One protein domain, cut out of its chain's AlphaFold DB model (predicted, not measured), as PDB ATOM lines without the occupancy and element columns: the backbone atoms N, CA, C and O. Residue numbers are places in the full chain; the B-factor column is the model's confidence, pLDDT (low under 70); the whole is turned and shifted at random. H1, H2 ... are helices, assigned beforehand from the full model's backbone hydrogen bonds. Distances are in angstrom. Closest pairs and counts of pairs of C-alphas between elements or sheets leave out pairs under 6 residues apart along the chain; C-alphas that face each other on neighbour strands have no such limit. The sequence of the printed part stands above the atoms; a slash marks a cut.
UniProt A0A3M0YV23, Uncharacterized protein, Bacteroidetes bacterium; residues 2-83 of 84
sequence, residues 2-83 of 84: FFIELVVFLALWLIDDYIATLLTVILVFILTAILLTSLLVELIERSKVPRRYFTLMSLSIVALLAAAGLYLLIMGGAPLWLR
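What this domain is: This is residues 2 to 83 of the 84 residues of an uncharacterized protein of Bacteroidetes bacterium (UniProt A0A3M0YV23). The long helices H2 and H3 form a hairpin, and the shorter H1 packs mainly on H3, toward the end away from the H2 to H3 link. Together they make an up-and-down bundle, each helix running against the one before it. There are 82 residues printed, with three named helices in the order H1, H2, H3 and no named strand: all helix. The whole is a loose rod of 48 by 22 by 17 A, with a radius of gyration of the C-alphas of 14.9 A.

Where its parts are: H2, residues 17 to 44, is 40.0 A long. H3, residues 51 to 75, is 36.4 A long and ends at C-alpha 75 (74.936, -31.992, 120.638). H1, residues 2 to 15, is 20.0 A long and begins at C-alpha 2 (55.130, -21.425, 122.584).

How they stand to each other: H2 and H3, a helical hairpin, touch at a shallow tilt of 27 degrees, opposite ways; their closest C-alphas, Val 28 and Ile 61, are 5.6 A apart. H1 touches H3 at a shallow tilt of 32 degrees, the same way, closest at the C-alphas of Leu 6 and Ala 63, 4.8 A. H1, with residues 9 to 13 alone, touches residues 19 to 21 of H2, closest at the C-alphas of Trp 13 and Ala 20, 5.0 A; this helical hairpin has a shallow tilt of 30 degrees, opposite ways. In H1, H2 and H3 every O i to N i+4 pair is within hydrogen-bond range.

The domain as a whole: The C-alphas farthest apart, Glu 45 and Arg 83, are 48.3 A apart. The printed part has no cut and no long link between helices. Its mean pLDDT is 93.7; Ser 47 alone is under 70.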
ATOM      1  N   PHE A   2      54.268 -20.232 122.493       92.81
ATOM      2  CA  PHE A   2      55.130 -21.425 122.584       92.81
ATOM      3  C   PHE A   2      56.214 -21.541 121.497       92.81
ATOM      4  O   PHE A   2      57.392 -21.500 121.814       92.81
ATOM      5  N   PHE A   3      55.838 -21.637 120.214       94.56
ATOM      6  CA  PHE A   3      56.819 -21.829 119.133       94.56
ATOM      7  C   PHE A   3      57.801 -20.666 118.987       94.56
ATOM      8  O   PHE A   3      58.948 -20.882 118.622       94.56
ATOM      9  N   ILE A   4      57.362 -19.442 119.284       96.69
ATOM     10  CA  ILE A   4      58.229 -18.263 119.227       96.69
ATOM     11  C   ILE A   4      59.266 -18.353 120.349       96.69
ATOM     12  O   ILE A   4      60.454 -18.221 120.090       96.69
ATOM     13  N   GLU A   5      58.822 -18.636 121.574       95.75
ATOM     14  CA  GLU A   5      59.692 -18.802 122.741       95.75
ATOM     15  C   GLU A   5      60.678 -19.963 122.548       95.75
ATOM     16  O   GLU A   5      61.869 -19.799 122.794       95.75
ATOM     17  N   LEU A   6      60.203 -21.087 122.000       97.00
ATOM     18  CA  LEU A   6      61.023 -22.244 121.642       97.00
ATOM     19  C   LEU A   6      62.120 -21.873 120.639       97.00
ATOM     20  O   LEU A   6      63.278 -22.201 120.862       97.00
ATOM     21  N   VAL A   7      61.772 -21.188 119.544       97.69
ATOM     22  CA  VAL A   7      62.740 -20.790 118.509       97.69
ATOM     23  C   VAL A   7      63.755 -19.789 119.062       97.69
ATOM     24  O   VAL A   7      64.943 -19.925 118.787       97.69
ATOM     25  N   VAL A   8      63.313 -18.818 119.865       97.50
ATOM     26  CA  VAL A   8      64.197 -17.818 120.486       97.50
ATOM     27  C   VAL A   8      65.180 -18.477 121.450       97.50
ATOM     28  O   VAL A   8      66.378 -18.221 121.358       97.50
ATOM     29  N   PHE A   9      64.706 -19.350 122.342       97.00
ATOM     30  CA  PHE A   9      65.598 -20.047 123.268       97.00
ATOM     31  C   PHE A   9      66.498 -21.042 122.549       97.00
ATOM     32  O   PHE A   9      67.674 -21.124 122.878       97.00
ATOM     33  N   LEU A  10      66.007 -21.751 121.534       97.25
ATOM     34  CA  LEU A  10      66.850 -22.647 120.749       97.25
ATOM     35  C   LEU A  10      67.965 -21.876 120.027       97.25
ATOM     36  O   LEU A  10      69.108 -22.320 120.028       97.25
ATOM     37  N   ALA A  11      67.659 -20.705 119.461       97.56
ATOM     38  CA  ALA A  11      68.669 -19.829 118.874       97.56
ATOM     39  C   ALA A  11      69.688 -19.358 119.922       97.56
ATOM     40  O   ALA A  11      70.882 -19.362 119.647       97.56
ATOM     41  N   LEU A  12      69.236 -19.015 121.132       97.25
ATOM     42  CA  LEU A  12      70.120 -18.646 122.238       97.25
ATOM     43  C   LEU A  12      71.073 -19.793 122.613       97.25
ATOM     44  O   LEU A  12      72.274 -19.567 122.708       97.25
ATOM     45  N   TRP A  13      70.552 -21.016 122.744       97.12
ATOM     46  CA  TRP A  13      71.338 -22.231 122.996       97.12
ATOM     47  C   TRP A  13      72.389 -22.501 121.910       97.12
ATOM     48  O   TRP A  13      73.468 -22.996 122.213       97.12
ATOM     49  N   LEU A  14      72.094 -22.167 120.650       95.19
ATOM     50  CA  LEU A  14      73.038 -22.308 119.536       95.19
ATOM     51  C   LEU A  14      74.111 -21.208 119.493       95.19
ATOM     52  O   LEU A  14      75.155 -21.430 118.884       95.19
ATOM     53  N   ILE A  15      73.854 -20.038 120.085       96.25
ATOM     54  CA  ILE A  15      74.799 -18.911 120.121       96.25
ATOM     55  C   ILE A  15      75.767 -19.050 121.298       96.25
ATOM     56  O   ILE A  15      76.973 -18.934 121.105       96.25
ATOM     57  N   ASP A  16      75.235 -19.264 122.502       95.81
ATOM     58  CA  ASP A  16      76.009 -19.385 123.738       95.81
ATOM     59  C   ASP A  16      75.259 -20.313 124.699       95.81
ATOM     60  O   ASP A  16      74.256 -19.949 125.322       95.81
ATOM     61  N   ASP A  17      75.727 -21.552 124.781       95.56
ATOM     62  CA  ASP A  17      75.084 -22.608 125.550       95.56
ATOM     63  C   ASP A  17      75.281 -22.438 127.062       95.56
ATOM     64  O   ASP A  17      74.437 -22.896 127.837       95.56
ATOM     65  N   TYR A  18      76.319 -21.726 127.505       95.81
ATOM     66  CA  TYR A  18      76.532 -21.383 128.911       95.81
ATOM     67  C   TYR A  18      75.477 -20.386 129.406       95.81
ATOM     68  O   TYR A  18      74.744 -20.663 130.364       95.81
ATOM     69  N   ILE A  19      75.334 -19.250 128.717       96.81
ATOM     70  CA  ILE A  19      74.323 -18.233 129.028       96.81
ATOM     71  C   ILE A  19      72.922 -18.833 128.892       96.81
ATOM     72  O   ILE A  19      72.069 -18.624 129.762       96.81
ATOM     73  N   ALA A  20      72.680 -19.617 127.837       97.19
ATOM     74  CA  ALA A  20      71.398 -20.277 127.630       97.19
ATOM     75  C   ALA A  20      71.063 -21.265 128.755       97.19
ATOM     76  O   ALA A  20      69.923 -21.274 129.229       97.19
ATOM     77  N   THR A  21      72.038 -22.051 129.223       96.50
ATOM     78  CA  THR A  21      71.856 -22.975 130.351       96.50
ATOM     79  C   THR A  21      71.448 -22.208 131.608       96.50
ATOM     80  O   THR A  21      70.419 -22.523 132.210       96.50
ATOM     81  N   LEU A  22      72.205 -21.169 131.978       97.31
ATOM     82  CA  LEU A  22      71.925 -20.361 133.167       97.31
ATOM     83  C   LEU A  22      70.529 -19.733 133.114       97.31
ATOM     84  O   LEU A  22      69.752 -19.866 134.061       97.31
ATOM     85  N   LEU A  23      70.185 -19.095 131.993       97.75
ATOM     86  CA  LEU A  23      68.876 -18.467 131.821       97.75
ATOM     87  C   LEU A  23      67.742 -19.490 131.844       97.75
ATOM     88  O   LEU A  23      66.732 -19.254 132.506       97.75
ATOM     89  N   THR A  24      67.912 -20.632 131.176       97.62
ATOM     90  CA  THR A  24      66.903 -21.699 131.165       97.62
ATOM     91  C   THR A  24      66.630 -22.193 132.583       97.62
ATOM     92  O   THR A  24      65.472 -22.264 132.988       97.62
ATOM     93  N   VAL A  25      67.673 -22.478 133.370       97.75
ATOM     94  CA  VAL A  25      67.528 -22.967 134.752       97.75
ATOM     95  C   VAL A  25      66.827 -21.936 135.636       97.75
ATOM     96  O   VAL A  25      65.860 -22.274 136.322       97.75
ATOM     97  N   ILE A  26      67.266 -20.674 135.594       98.31
ATOM     98  CA  ILE A  26      66.680 -19.587 136.393       98.31
ATOM     99  C   ILE A  26      65.202 -19.395 136.037       98.31
ATOM    100  O   ILE A  26      64.352 -19.335 136.927       98.31
ATOM    101  N   LEU A  27      64.874 -19.321 134.746       97.75
ATOM    102  CA  LEU A  27      63.507 -19.067 134.295       97.75
ATOM    103  C   LEU A  27      62.582 -20.247 134.565       97.75
ATOM    104  O   LEU A  27      61.479 -20.034 135.062       97.75
ATOM    105  N   VAL A  28      63.019 -21.483 134.308       98.00
ATOM    106  CA  VAL A  28      62.230 -22.676 134.649       98.00
ATOM    107  C   VAL A  28      61.950 -22.706 136.148       98.00
ATOM    108  O   VAL A  28      60.809 -22.948 136.538       98.00
ATOM    109  N   PHE A  29      62.943 -22.410 136.989       98.31
ATOM    110  CA  PHE A  29      62.758 -22.372 138.437       98.31
ATOM    111  C   PHE A  29      61.746 -21.300 138.862       98.31
ATOM    112  O   PHE A  29      60.776 -21.614 139.553       98.31
ATOM    113  N   ILE A  30      61.919 -20.054 138.408       98.12
ATOM    114  CA  ILE A  30      61.026 -18.936 138.748       98.12
ATOM    115  C   ILE A  30      59.603 -19.203 138.253       98.12
ATOM    116  O   ILE A  30      58.649 -19.076 139.021       98.12
ATOM    117  N   LEU A  31      59.440 -19.601 136.990       97.19
ATOM    118  CA  LEU A  31      58.124 -19.872 136.412       97.19
ATOM    119  C   LEU A  31      57.444 -21.043 137.117       97.19
ATOM    120  O   LEU A  31      56.254 -20.968 137.405       97.19
ATOM    121  N   THR A  32      58.184 -22.098 137.455       97.56
ATOM    122  CA  THR A  32      57.623 -23.227 138.206       97.56
ATOM    123  C   THR A  32      57.202 -22.793 139.607       97.56
ATOM    124  O   THR A  32      56.100 -23.128 140.032       97.56
ATOM    125  N   ALA A  33      58.018 -22.002 140.309       97.75
ATOM    126  CA  ALA A  33      57.678 -21.493 141.634       97.75
ATOM    127  C   ALA A  33      56.403 -20.642 141.604       97.75
ATOM    128  O   ALA A  33      55.501 -20.859 142.410       97.75
ATOM    129  N   ILE A  34      56.288 -19.720 140.645       96.06
ATOM    130  CA  ILE A  34      55.090 -18.884 140.488       96.06
ATOM    131  C   ILE A  34      53.876 -19.747 140.082       96.06
ATOM    132  O   ILE A  34      52.767 -19.522 140.565       96.06
ATOM    133  N   LEU A  35      54.060 -20.758 139.226       95.75
ATOM    134  CA  LEU A  35      52.968 -21.627 138.785       95.75
ATOM    135  C   LEU A  35      52.432 -22.447 139.962       95.75
ATOM    136  O   LEU A  35      51.221 -22.543 140.147       95.75
ATOM    137  N   LEU A  36      53.332 -23.000 140.776       96.06
ATOM    138  CA  LEU A  36      52.982 -23.751 141.976       96.06
ATOM    139  C   LEU A  36      52.283 -22.867 143.006       96.06
ATOM    140  O   LEU A  36      51.234 -23.258 143.507       96.06
ATOM    141  N   THR A  37      52.800 -21.670 143.298       94.50
ATOM    142  CA  THR A  37      52.139 -20.763 144.249       94.50
ATOM    143  C   THR A  37      50.764 -20.336 143.747       94.50
ATOM    144  O   THR A  37      49.809 -20.346 144.520       94.50
ATOM    145  N   SER A  38      50.617 -20.057 142.450       93.19
ATOM    146  CA  SER A  38      49.321 -19.727 141.859       93.19
ATOM    147  C   SER A  38      48.336 -20.898 141.919       93.19
ATOM    148  O   SER A  38      47.166 -20.678 142.225       93.19
ATOM    149  N   LEU A  39      48.788 -22.135 141.682       93.56
ATOM    150  CA  LEU A  39      47.953 -23.335 141.811       93.56
ATOM    151  C   LEU A  39      47.532 -23.589 143.263       93.56
ATOM    152  O   LEU A  39      46.390 -23.966 143.505       93.56
ATOM    153  N   LEU A  40      48.434 -23.368 144.225       94.12
ATOM    154  CA  LEU A  40      48.129 -23.494 145.651       94.12
ATOM    155  C   LEU A  40      47.080 -22.470 146.092       94.12
ATOM    156  O   LEU A  40      46.137 -22.832 146.790       94.12
ATOM    157  N   VAL A  41      47.216 -21.214 145.657       92.50
ATOM    158  CA  VAL A  41      46.228 -20.166 145.948       92.50
ATOM    159  C   VAL A  41      44.877 -20.531 145.340       92.50
ATOM    160  O   VAL A  41      43.894 -20.546 146.068       92.50
ATOM    161  N   GLU A  42      44.843 -20.912 144.060       92.81
ATOM    162  CA  GLU A  42      43.616 -21.304 143.349       92.81
ATOM    163  C   GLU A  42      42.900 -22.506 143.990       92.81
ATOM    164  O   GLU A  42      41.673 -22.619 143.914       92.81
ATOM    165  N   LEU A  43      43.658 -23.413 144.617       90.38
ATOM    166  CA  LEU A  43      43.125 -24.575 145.328       90.38
ATOM    167  C   LEU A  43      42.451 -24.192 146.653       90.38
ATOM    168  O   LEU A  43      41.428 -24.782 146.998       90.38
ATOM    169  N   ILE A  44      43.027 -23.243 147.399       92.25
ATOM    170  CA  ILE A  44      42.518 -22.804 148.707       92.25
ATOM    171  C   ILE A  44      41.331 -21.861 148.524       92.25
ATOM    172  O   ILE A  44      40.271 -22.045 149.120       92.25
ATOM    173  N   GLU A  45      41.507 -20.856 147.676       88.31
ATOM    174  CA  GLU A  45      40.491 -19.880 147.337       88.31
ATOM    175  C   GLU A  45      40.420 -19.829 145.820       88.31
ATOM    176  O   GLU A  45      41.407 -19.499 145.167       88.31
ATOM    177  N   ARG A  46      39.253 -20.161 145.250       78.00
ATOM    178  CA  ARG A  46      39.024 -20.042 143.805       78.00
ATOM    179  C   ARG A  46      39.134 -18.575 143.414       78.00
ATOM    180  O   ARG A  46      38.151 -17.829 143.381       78.00
ATOM    181  N   SER A  47      40.358 -18.159 143.152       63.31
ATOM    182  CA  SER A  47      40.675 -16.858 142.635       63.31
ATOM    183  C   SER A  47      40.068 -16.796 141.236       63.31
ATOM    184  O   SER A  47      39.950 -17.788 140.521       63.31
ATOM    185  N   LYS A  48      39.630 -15.625 140.788       74.88
ATOM    186  CA  LYS A  48      39.128 -15.480 139.412       74.88
ATOM    187  C   LYS A  48      40.279 -15.500 138.389       74.88
ATOM    188  O   LYS A  48      40.169 -14.847 137.351       74.88
ATOM    189  N   VAL A  49      41.391 -16.195 138.672       78.19
ATOM    190  CA  VAL A  49      42.535 -16.286 137.766       78.19
ATOM    191  C   VAL A  49      42.101 -17.075 136.528       78.19
ATOM    192  O   VAL A  49      41.648 -18.219 136.615       78.19
ATOM    193  N   PRO A  50      42.189 -16.473 135.331       85.94
ATOM    194  CA  PRO A  50      41.718 -17.118 134.121       85.94
ATOM    195  C   PRO A  50      42.574 -18.347 133.813       85.94
ATOM    196  O   PRO A  50      43.798 -18.268 133.788       85.94
ATOM    197  N   ARG A  51      41.934 -19.467 133.449       86.56
ATOM    198  CA  ARG A  51      42.612 -20.725 133.062       86.56
ATOM    199  C   ARG A  51      43.727 -20.541 132.024       86.56
ATOM    200  O   ARG A  51      44.700 -21.286 132.024       86.56
ATOM    201  N   ARG A  52      43.598 -19.521 131.168       90.00
ATOM    202  CA  ARG A  52      44.604 -19.145 130.165       90.00
ATOM    203  C   ARG A  52      45.966 -18.819 130.781       90.00
ATOM    204  O   ARG A  52      46.968 -19.120 130.149       90.00
ATOM    205  N   TYR A  53      46.006 -18.248 131.986       90.94
ATOM    206  CA  TYR A  53      47.248 -17.962 132.705       90.94
ATOM    207  C   TYR A  53      48.049 -19.246 132.949       90.94
ATOM    208  O   TYR A  53      49.174 -19.365 132.470       90.94
ATOM    209  N   PHE A  54      47.427 -20.251 133.575       93.19
ATOM    210  CA  PHE A  54      48.057 -21.546 133.852       93.19
ATOM    211  C   PHE A  54      48.528 -22.254 132.576       93.19
ATOM    212  O   PHE A  54      49.619 -22.824 132.541       93.19
ATOM    213  N   THR A  55      47.734 -22.194 131.500       93.44
ATOM    214  CA  THR A  55      48.105 -22.793 130.209       93.44
ATOM    215  C   THR A  55      49.289 -22.080 129.560       93.44
ATOM    216  O   THR A  55      50.205 -22.738 129.088       93.44
ATOM    217  N   LEU A  56      49.303 -20.746 129.536       94.31
ATOM    218  CA  LEU A  56      50.415 -19.990 128.951       94.31
ATOM    219  C   LEU A  56      51.711 -20.215 129.728       94.31
ATOM    220  O   LEU A  56      52.758 -20.429 129.133       94.31
ATOM    221  N   MET A  57      51.615 -20.229 131.050       95.06
ATOM    222  CA  MET A  57      52.758 -20.370 131.934       95.06
ATOM    223  C   MET A  57      53.389 -21.764 131.868       95.06
ATOM    224  O   MET A  57      54.606 -21.894 131.756       95.06
ATOM    225  N   SER A  58      52.558 -22.809 131.865       95.75
ATOM    226  CA  SER A  58      53.027 -24.180 131.640       95.75
ATOM    227  C   SER A  58      53.631 -24.353 130.244       95.75
ATOM    228  O   SER A  58      54.685 -24.972 130.121       95.75
ATOM    229  N   LEU A  59      53.034 -23.752 129.207       96.94
ATOM    230  CA  LEU A  59      53.606 -23.758 127.858       96.94
ATOM    231  C   LEU A  59      54.983 -23.088 127.804       96.94
ATOM    232  O   LEU A  59      55.864 -23.624 127.143       96.94
ATOM    233  N   SER A  60      55.193 -21.971 128.502       96.38
ATOM    234  CA  SER A  60      56.508 -21.316 128.559       96.38
ATOM    235  C   SER A  60      57.564 -22.201 129.220       96.38
ATOM    236  O   SER A  60      58.639 -22.391 128.660       96.38
ATOM    237  N   ILE A  61      57.239 -22.851 130.346       97.75
ATOM    238  CA  ILE A  61      58.145 -23.823 130.982       97.75
ATOM    239  C   ILE A  61      58.489 -24.960 130.009       97.75
ATOM    240  O   ILE A  61      59.656 -25.319 129.860       97.75
ATOM    241  N   VAL A  62      57.486 -25.503 129.309       97.88
ATOM    242  CA  VAL A  62      57.706 -26.562 128.315       97.88
ATOM    243  C   VAL A  62      58.574 -26.061 127.161       97.88
ATOM    244  O   VAL A  62      59.424 -26.812 126.701       97.88
ATOM    245  N   ALA A  63      58.411 -24.818 126.704       97.31
ATOM    246  CA  ALA A  63      59.215 -24.256 125.617       97.31
ATOM    247  C   ALA A  63      60.696 -24.152 126.006       97.31
ATOM    248  O   ALA A  63      61.558 -24.579 125.239       97.31
ATOM    249  N   LEU A  64      60.983 -23.656 127.215       97.62
ATOM    250  CA  LEU A  64      62.337 -23.559 127.766       97.62
ATOM    251  C   LEU A  64      63.005 -24.935 127.877       97.62
ATOM    252  O   LEU A  64      64.126 -25.133 127.406       97.62
ATOM    253  N   LEU A  65      62.294 -25.905 128.456       97.88
ATOM    254  CA  LEU A  65      62.794 -27.271 128.613       97.88
ATOM    255  C   LEU A  65      62.948 -27.989 127.269       97.88
ATOM    256  O   LEU A  65      63.907 -28.733 127.081       97.88
ATOM    257  N   ALA A  66      62.034 -27.761 126.326       97.88
ATOM    258  CA  ALA A  66      62.106 -28.342 124.992       97.88
ATOM    259  C   ALA A  66      63.274 -27.770 124.182       97.88
ATOM    260  O   ALA A  66      63.938 -28.536 123.490       97.88
ATOM    261  N   ALA A  67      63.567 -26.468 124.289       97.75
ATOM    262  CA  ALA A  67      64.735 -25.865 123.644       97.75
ATOM    263  C   ALA A  67      66.036 -26.505 124.151       97.75
ATOM    264  O   ALA A  67      66.842 -26.979 123.351       97.75
ATOM    265  N   ALA A  68      66.188 -26.596 125.476       97.06
ATOM    266  CA  ALA A  68      67.335 -27.240 126.106       97.06
ATOM    267  C   ALA A  68      67.444 -28.722 125.725       97.06
ATOM    268  O   ALA A  68      68.496 -29.184 125.292       97.06
ATOM    269  N   GLY A  69      66.342 -29.468 125.830       97.06
ATOM    270  CA  GLY A  69      66.300 -30.886 125.486       97.06
ATOM    271  C   GLY A  69      66.662 -31.141 124.024       97.06
ATOM    272  O   GLY A  69      67.458 -32.030 123.739       97.06
ATOM    273  N   LEU A  70      66.136 -30.336 123.097       97.12
ATOM    274  CA  LEU A  70      66.440 -30.463 121.674       97.12
ATOM    275  C   LEU A  70      67.912 -30.156 121.380       97.12
ATOM    276  O   LEU A  70      68.551 -30.918 120.661       97.12
ATOM    277  N   TYR A  71      68.460 -29.089 121.966       96.12
ATOM    278  CA  TYR A  71      69.882 -28.773 121.839       96.12
ATOM    279  C   TYR A  71      70.761 -29.926 122.344       96.12
ATOM    280  O   TYR A  71      71.651 -30.385 121.629       96.12
ATOM    281  N   LEU A  72      70.475 -30.450 123.540       95.44
ATOM    282  CA  LEU A  72      71.233 -31.556 124.128       95.44
ATOM    283  C   LEU A  72      71.144 -32.828 123.277       95.44
ATOM    284  O   LEU A  72      72.151 -33.508 123.101       95.44
ATOM    285  N   LEU A  73      69.976 -33.139 122.710       95.62
ATOM    286  CA  LEU A  73      69.814 -34.274 121.796       95.62
ATOM    287  C   LEU A  73      70.686 -34.129 120.540       95.62
ATOM    288  O   LEU A  73      71.276 -35.112 120.098       95.62
ATOM    289  N   ILE A  74      70.799 -32.916 119.993       93.50
ATOM    290  CA  ILE A  74      71.603 -32.636 118.795       93.50
ATOM    291  C   ILE A  74      73.106 -32.670 119.113       93.50
ATOM    292  O   ILE A  74      73.884 -33.211 118.332       93.50
ATOM    293  N   MET A  75      73.521 -32.134 120.265       91.06
ATOM    294  CA  MET A  75      74.936 -31.992 120.638       91.06
ATOM    295  C   MET A  75      75.522 -33.214 121.358       91.06
ATOM    296  O   MET A  75      76.682 -33.197 121.769       91.06
ATOM    297  N   GLY A  76      74.772 -34.309 121.506       89.06
ATOM    298  CA  GLY A  76      75.271 -35.559 122.094       89.06
ATOM    299  C   GLY A  76      75.205 -35.615 123.625       89.06
ATOM    300  O   GLY A  76      76.051 -36.241 124.259       89.06
ATOM    301  N   GLY A  77      74.231 -34.937 124.229       89.19
ATOM    302  CA  GLY A  77      73.816 -35.131 125.622       89.19
ATOM    303  C   GLY A  77      74.477 -34.234 126.667       89.19
ATOM    304  O   GLY A  77      74.091 -34.307 127.830       89.19
ATOM    305  N   ALA A  78      75.424 -33.377 126.287       87.88
ATOM    306  CA  ALA A  78      76.013 -32.391 127.191       87.88
ATOM    307  C   ALA A  78      76.216 -31.048 126.472       87.88
ATOM    308  O   ALA A  78      76.488 -31.061 125.267       87.88
ATOM    309  N   PRO A  79      76.100 -29.916 127.191       87.31
ATOM    310  CA  PRO A  79      76.527 -28.616 126.690       87.31
ATOM    311  C   PRO A  79      78.006 -28.637 126.304       87.31
ATOM    312  O   PRO A  79      78.797 -29.368 126.904       87.31
ATOM    313  N   LEU A  80      78.369 -27.834 125.313       88.12
ATOM    314  CA  LEU A  80      79.743 -27.634 124.878       88.12
ATOM    315  C   LEU A  80      80.608 -27.082 126.017       88.12
ATOM    316  O   LEU A  80      81.659 -27.652 126.284       88.12
ATOM    317  N   TRP A  81      80.118 -26.095 126.774       89.50
ATOM    318  CA  TRP A  81      80.873 -25.490 127.886       89.50
ATOM    319  C   TRP A  81      81.245 -26.468 129.017       89.50
ATOM    320  O   TRP A  81      82.118 -26.176 129.824       89.50
ATOM    321  N   LEU A  82      80.563 -27.616 129.110       88.81
ATOM    322  CA  LEU A  82      80.856 -28.685 130.076       88.81
ATOM    323  C   LEU A  82      81.911 -29.683 129.572       88.81
ATOM    324  O   LEU A  82      82.314 -30.569 130.325       88.81
ATOM    325  N   ARG A  83      82.286 -29.602 128.292       80.12
ATOM    326  CA  ARG A  83      83.250 -30.494 127.632       80.12
ATOM    327  C   ARG A  83      84.625 -29.856 127.431       80.12
ATOM    328  O   ARG A  83      85.559 -30.598 127.127       80.12
TER     329      ARG A  83